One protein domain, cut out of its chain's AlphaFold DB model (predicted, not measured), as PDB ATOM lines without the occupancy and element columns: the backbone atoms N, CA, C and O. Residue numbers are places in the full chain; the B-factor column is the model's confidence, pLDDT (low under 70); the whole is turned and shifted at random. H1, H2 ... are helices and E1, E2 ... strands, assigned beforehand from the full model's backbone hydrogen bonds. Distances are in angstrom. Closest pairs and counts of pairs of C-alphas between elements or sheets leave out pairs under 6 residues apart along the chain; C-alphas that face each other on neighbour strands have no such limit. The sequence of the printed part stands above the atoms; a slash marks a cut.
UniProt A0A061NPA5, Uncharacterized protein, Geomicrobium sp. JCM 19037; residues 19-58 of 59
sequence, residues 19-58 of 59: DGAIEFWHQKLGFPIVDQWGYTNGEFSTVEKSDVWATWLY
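Overview. This is residues 19 to 58 of the 59 residues of an uncharacterized protein of Geomicrobium sp. JCM 19037 (UniProt A0A061NPA5). A long strand, E1, makes the spine of a narrow three-strand sheet, with E3 beside its residues 33 to 37, E2 beside its residues 37 to 40, and one helix, H1, near the E1 end at Ile 33. The printed part has 40 residues, mixed in class, in the order H1 E1 E2 E3; the antiparallel sheet runs E2 E1 E3. It is elongated, 33 by 17 by 14 A, and only just compact, close to loose, with a radius of gyration of the C-alphas of 10.5 A.

Arrangement. H1, residues 19 to 28, has every O i to N i+4 pair within hydrogen-bond range and only grazes the sheet, with residues 21 to 27. Its closest C-alphas to E1, residues 33 to 40, are those of His 26 and Ile 33, 6.7 A. E1 and E2, residues 43 to 46, form an antiparallel hairpin at 131 degrees; N 38 and O 45 are within hydrogen-bond range at 2.9 A. E3, residues 54 to 57, is antiparallel to E1 at 170 degrees, with N 34 and O 56 at 2.8 A. E2 and E3 are apart.

Along the chain. H1, 12.4 A long, begins at C-alpha 19 (-7.836, -10.593, -33.542). E1 is 20.8 A long, E2 10.2 A and E3 10.0 A, ending at C-alpha 57 (-4.622, -12.882, -20.608).

Size, cuts and confidence. The two C-alphas farthest apart, those of Leu 29 and Asn 41, are 32.6 A apart. The printed part has no cut and no long link. Residues 49 to 50 have pLDDT under 70.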
ATOM      1  N   ASP A  19      -8.885 -11.554 -33.181       92.12
ATOM      2  CA  ASP A  19      -7.836 -10.593 -33.542       92.12
ATOM      3  C   ASP A  19      -8.109  -9.205 -32.956       92.12
ATOM      4  O   ASP A  19      -7.227  -8.604 -32.344       92.12
ATOM      5  N   GLY A  20      -9.351  -8.719 -33.073       93.69
ATOM      6  CA  GLY A  20      -9.750  -7.438 -32.493       93.69
ATOM      7  C   GLY A  20      -9.661  -7.432 -30.965       93.69
ATOM      8  O   GLY A  20      -9.217  -6.445 -30.371       93.69
ATOM      9  N   ALA A  21     -10.029  -8.541 -30.317       93.75
ATOM     10  CA  ALA A  21      -9.891  -8.696 -28.874       93.75
ATOM     11  C   ALA A  21      -8.415  -8.688 -28.445       93.75
ATOM     12  O   ALA A  21      -8.055  -7.971 -27.513       93.75
ATOM     13  N   ILE A  22      -7.544  -9.416 -29.147       92.88
ATOM     14  CA  ILE A  22      -6.101  -9.435 -28.877       92.88
ATOM     15  C   ILE A  22      -5.494  -8.042 -29.095       92.88
ATOM     16  O   ILE A  22      -4.747  -7.562 -28.243       92.88
ATOM     17  N   GLU A  23      -5.826  -7.353 -30.189       95.06
ATOM     18  CA  GLU A  23      -5.353  -5.987 -30.443       95.06
ATOM     19  C   GLU A  23      -5.757  -5.042 -29.300       95.06
ATOM     20  O   GLU A  23      -4.943  -4.273 -28.786       95.06
ATOM     21  N   PHE A  24      -7.011  -5.115 -28.853       94.62
ATOM     22  CA  PHE A  24      -7.500  -4.260 -27.782       94.62
ATOM     23  C   PHE A  24      -6.860  -4.588 -26.425       94.62
ATOM     24  O   PHE A  24      -6.247  -3.719 -25.803       94.62
ATOM     25  N   TRP A  25      -6.975  -5.827 -25.952       93.56
ATOM     26  CA  TRP A  25      -6.567  -6.172 -24.591       93.56
ATOM     27  C   TRP A  25      -5.052  -6.332 -24.448       93.56
ATOM     28  O   TRP A  25      -4.469  -5.816 -23.495       93.56
ATOM     29  N   HIS A  26      -4.393  -6.999 -25.396       93.69
ATOM     30  CA  HIS A  26      -2.955  -7.230 -25.307       93.69
ATOM     31  C   HIS A  26      -2.153  -6.030 -25.808       93.69
ATOM     32  O   HIS A  26      -1.289  -5.531 -25.093       93.69
ATOM     33  N   GLN A  27      -2.437  -5.531 -27.015       94.12
ATOM     34  CA  GLN A  27      -1.585  -4.497 -27.612       94.12
ATOM     35  C   GLN A  27      -1.886  -3.095 -27.073       94.12
ATOM     36  O   GLN A  27      -0.955  -2.346 -26.791       94.12
ATOM     37  N   LYS A  28      -3.168  -2.723 -26.921       95.50
ATOM     38  CA  LYS A  28      -3.544  -1.373 -26.458       95.50
ATOM     39  C   LYS A  28      -3.544  -1.237 -24.939       95.50
ATOM     40  O   LYS A  28      -3.100  -0.207 -24.439       95.50
ATOM     41  N   LEU A  29      -4.047  -2.236 -24.210       93.88
ATOM     42  CA  LEU A  29      -4.105  -2.196 -22.742       93.88
ATOM     43  C   LEU A  29      -2.896  -2.849 -22.057       93.88
ATOM     44  O   LEU A  29      -2.654  -2.577 -20.884       93.88
ATOM     45  N   GLY A  30      -2.105  -3.645 -22.784       94.00
ATOM     46  CA  GLY A  30      -0.834  -4.181 -22.295       94.00
ATOM     47  C   GLY A  30      -0.941  -5.460 -21.465       94.00
ATOM     48  O   GLY A  30       0.058  -5.866 -20.873       94.00
ATOM     49  N   PHE A  31      -2.108  -6.111 -21.408       92.94
ATOM     50  CA  PHE A  31      -2.252  -7.371 -20.675       92.94
ATOM     51  C   PHE A  31      -1.475  -8.487 -21.383       92.94
ATOM     52  O   PHE A  31      -1.706  -8.721 -22.570       92.94
ATOM     53  N   PRO A  32      -0.532  -9.180 -20.723       94.12
ATOM     54  CA  PRO A  32       0.269 -10.195 -21.389       94.12
ATOM     55  C   PRO A  32      -0.575 -11.437 -21.695       94.12
ATOM     56  O   PRO A  32      -1.382 -11.880 -20.877       94.12
ATOM     57  N   ILE A  33      -0.357 -12.005 -22.881       93.19
ATOM     58  CA  ILE A  33      -0.913 -13.305 -23.260       93.19
ATOM     59  C   ILE A  33      -0.172 -14.386 -22.478       93.19
ATOM     60  O   ILE A  33       1.055 -14.462 -22.531       93.19
ATOM     61  N   VAL A  34      -0.933 -15.202 -21.755       93.25
ATOM     62  CA  VAL A  34      -0.438 -16.373 -21.030       93.25
ATOM     63  C   VAL A  34      -0.397 -17.570 -21.966       93.25
ATOM     64  O   VAL A  34       0.630 -18.235 -22.055       93.25
ATOM     65  N   ASP A  35      -1.503 -17.826 -22.664       91.81
ATOM     66  CA  ASP A  35      -1.633 -18.963 -23.571       91.81
ATOM     67  C   ASP A  35      -2.751 -18.728 -24.605       91.81
ATOM     68  O   ASP A  35      -3.635 -17.879 -24.415       91.81
ATOM     69  N   GLN A  36      -2.679 -19.453 -25.720       93.00
ATOM     70  CA  GLN A  36      -3.636 -19.401 -26.821       93.00
ATOM     71  C   GLN A  36      -3.945 -20.806 -27.322       93.00
ATOM     72  O   GLN A  36      -3.048 -21.618 -27.551       93.00
ATOM     73  N   TRP A  37      -5.225 -21.059 -27.573       93.19
ATOM     74  CA  TRP A  37      -5.691 -22.348 -28.064       93.19
ATOM     75  C   TRP A  37      -6.567 -22.176 -29.285       93.19
ATOM     76  O   TRP A  37      -7.329 -21.214 -29.406       93.19
ATOM     77  N   GLY A  38      -6.487 -23.162 -30.165       92.06
ATOM     78  CA  GLY A  38      -7.484 -23.391 -31.189       92.06
ATOM     79  C   GLY A  38      -8.472 -24.438 -30.723       92.06
ATOM     80  O   GLY A  38      -8.296 -25.079 -29.683       92.06
ATOM     81  N   TYR A  39      -9.520 -24.615 -31.512       86.31
ATOM     82  CA  TYR A  39     -10.568 -25.573 -31.218       86.31
ATOM     83  C   TYR A  39     -10.783 -26.472 -32.429       86.31
ATOM     84  O   TYR A  39     -11.240 -26.026 -33.480       86.31
ATOM     85  N   THR A  40     -10.411 -27.744 -32.297       84.81
ATOM     86  CA  THR A  40     -10.512 -28.731 -33.377       84.81
ATOM     87  C   THR A  40     -11.117 -30.019 -32.831       84.81
ATOM     88  O   THR A  40     -10.820 -30.438 -31.719       84.81
ATOM     89  N   ASN A  41     -12.030 -30.635 -33.588       85.44
ATOM     90  CA  ASN A  41     -12.699 -31.893 -33.215       85.44
ATOM     91  C   ASN A  41     -13.355 -31.921 -31.814       85.44
ATOM     92  O   ASN A  41     -13.511 -32.991 -31.235       85.44
ATOM     93  N   GLY A  42     -13.787 -30.770 -31.289       85.06
ATOM     94  CA  GLY A  42     -14.435 -30.688 -29.976       85.06
ATOM     95  C   GLY A  42     -13.474 -30.530 -28.792       85.06
ATOM     96  O   GLY A  42     -13.924 -30.546 -27.650       85.06
ATOM     97  N   GLU A  43     -12.176 -30.368 -29.050       86.56
ATOM     98  CA  GLU A  43     -11.147 -30.228 -28.022       86.56
ATOM     99  C   GLU A  43     -10.278 -28.987 -28.263       86.56
ATOM    100  O   GLU A  43     -10.043 -28.555 -29.399       86.56
ATOM    101  N   PHE A  44      -9.787 -28.404 -27.166       86.44
ATOM    102  CA  PHE A  44      -8.805 -27.326 -27.220       86.44
ATOM    103  C   PHE A  44      -7.409 -27.900 -27.444       86.44
ATOM    104  O   PHE A  44      -7.009 -28.867 -26.799       86.44
ATOM    105  N   SER A  45      -6.657 -27.282 -28.347       85.62
ATOM    106  CA  SER A  45      -5.293 -27.693 -28.681       85.62
ATOM    107  C   SER A  45      -4.395 -26.477 -28.873       85.62
ATOM    108  O   SER A  45      -4.865 -25.385 -29.195       85.62
ATOM    109  N   THR A  46      -3.092 -26.655 -28.653       84.00
ATOM    110  CA  THR A  46      -2.096 -25.640 -29.011       84.00
ATOM    111  C   THR A  46      -2.058 -25.508 -30.531       84.00
ATOM    112  O   THR A  46      -1.950 -26.513 -31.234       84.00
ATOM    113  N   VAL A  47      -2.145 -24.280 -31.033       79.12
ATOM    114  CA  VAL A  47      -2.240 -23.992 -32.472       79.12
ATOM    115  C   VAL A  47      -1.288 -22.883 -32.896       79.12
ATOM    116  O   VAL A  47      -0.759 -22.143 -32.066       79.12
ATOM    117  N   GLU A  48      -1.094 -22.745 -34.209       75.12
ATOM    118  CA  GLU A  48      -0.515 -21.527 -34.772       75.12
ATOM    119  C   GLU A  48      -1.511 -20.359 -34.709       75.12
ATOM    120  O   GLU A  48      -2.726 -20.543 -34.627       75.12
ATOM    121  N   LYS A  49      -0.989 -19.128 -34.768       68.00
ATOM    122  CA  LYS A  49      -1.766 -17.890 -34.584       68.00
ATOM    123  C   LYS A  49      -3.015 -17.771 -35.465       68.00
ATOM    124  O   LYS A  49      -3.943 -17.079 -35.068       68.00
ATOM    125  N   SER A  50      -3.033 -18.394 -36.641       69.44
ATOM    126  CA  SER A  50      -4.166 -18.334 -37.572       69.44
ATOM    127  C   SER A  50      -5.416 -19.068 -37.087       69.44
ATOM    128  O   SER A  50      -6.496 -18.784 -37.594       69.44
ATOM    129  N   ASP A  51      -5.293 -19.965 -36.107       82.12
ATOM    130  CA  ASP A  51      -6.388 -20.837 -35.665       82.12
ATOM    131  C   ASP A  51      -6.805 -20.576 -34.209       82.12
ATOM    132  O   ASP A  51      -7.395 -21.441 -33.558       82.12
ATOM    133  N   VAL A  52      -6.499 -19.392 -33.666       89.75
ATOM    134  CA  VAL A  52      -6.798 -19.059 -32.267       89.75
ATOM    135  C   VAL A  52      -8.301 -18.857 -32.063       89.75
ATOM    136  O   VAL A  52      -8.915 -17.955 -32.626       89.75
ATOM    137  N   TRP A  53      -8.873 -19.678 -31.185       90.06
ATOM    138  CA  TRP A  53     -10.277 -19.643 -30.761       90.06
ATOM    139  C   TRP A  53     -10.453 -19.187 -29.310       90.06
ATOM    140  O   TRP A  53     -11.525 -18.713 -28.943       90.06
ATOM    141  N   ALA A  54      -9.410 -19.295 -28.486       92.75
ATOM    142  CA  ALA A  54      -9.404 -18.820 -27.109       92.75
ATOM    143  C   ALA A  54      -8.032 -18.236 -26.750       92.75
ATOM    144  O   ALA A  54      -6.996 -18.768 -27.146       92.75
ATOM    145  N   THR A  55      -8.026 -17.145 -25.985       92.62
ATOM    146  CA  THR A  55      -6.805 -16.498 -25.484       92.62
ATOM    147  C   THR A  55      -6.960 -16.214 -23.996       92.62
ATOM    148  O   THR A  55      -7.929 -15.571 -23.593       92.62
ATOM    149  N   TRP A  56      -5.994 -16.651 -23.189       93.31
ATOM    150  CA  TRP A  56      -5.906 -16.291 -21.776       93.31
ATOM    151  C   TRP A  56      -4.914 -15.139 -21.603       93.31
ATOM    152  O   TRP A  56      -3.749 -15.224 -21.992       93.31
ATOM    153  N   LEU A  57      -5.398 -14.050 -21.013       91.00
ATOM    154  CA  LEU A  57      -4.622 -12.882 -20.608       91.00
ATOM    155  C   LEU A  57      -4.460 -12.836 -19.082       91.00
ATOM    156  O   LEU A  57      -5.400 -13.142 -18.348       91.00
ATOM    157  N   TYR A  58      -3.297 -12.403 -18.602       85.88
ATOM    158  CA  TYR A  58      -3.102 -12.100 -17.182       85.88
ATOM    159  C   TYR A  58      -3.587 -10.673 -16.892       85.88
ATOM    160  O   TYR A  58      -3.129  -9.742 -17.558       85.88
TER     161      TYR A  58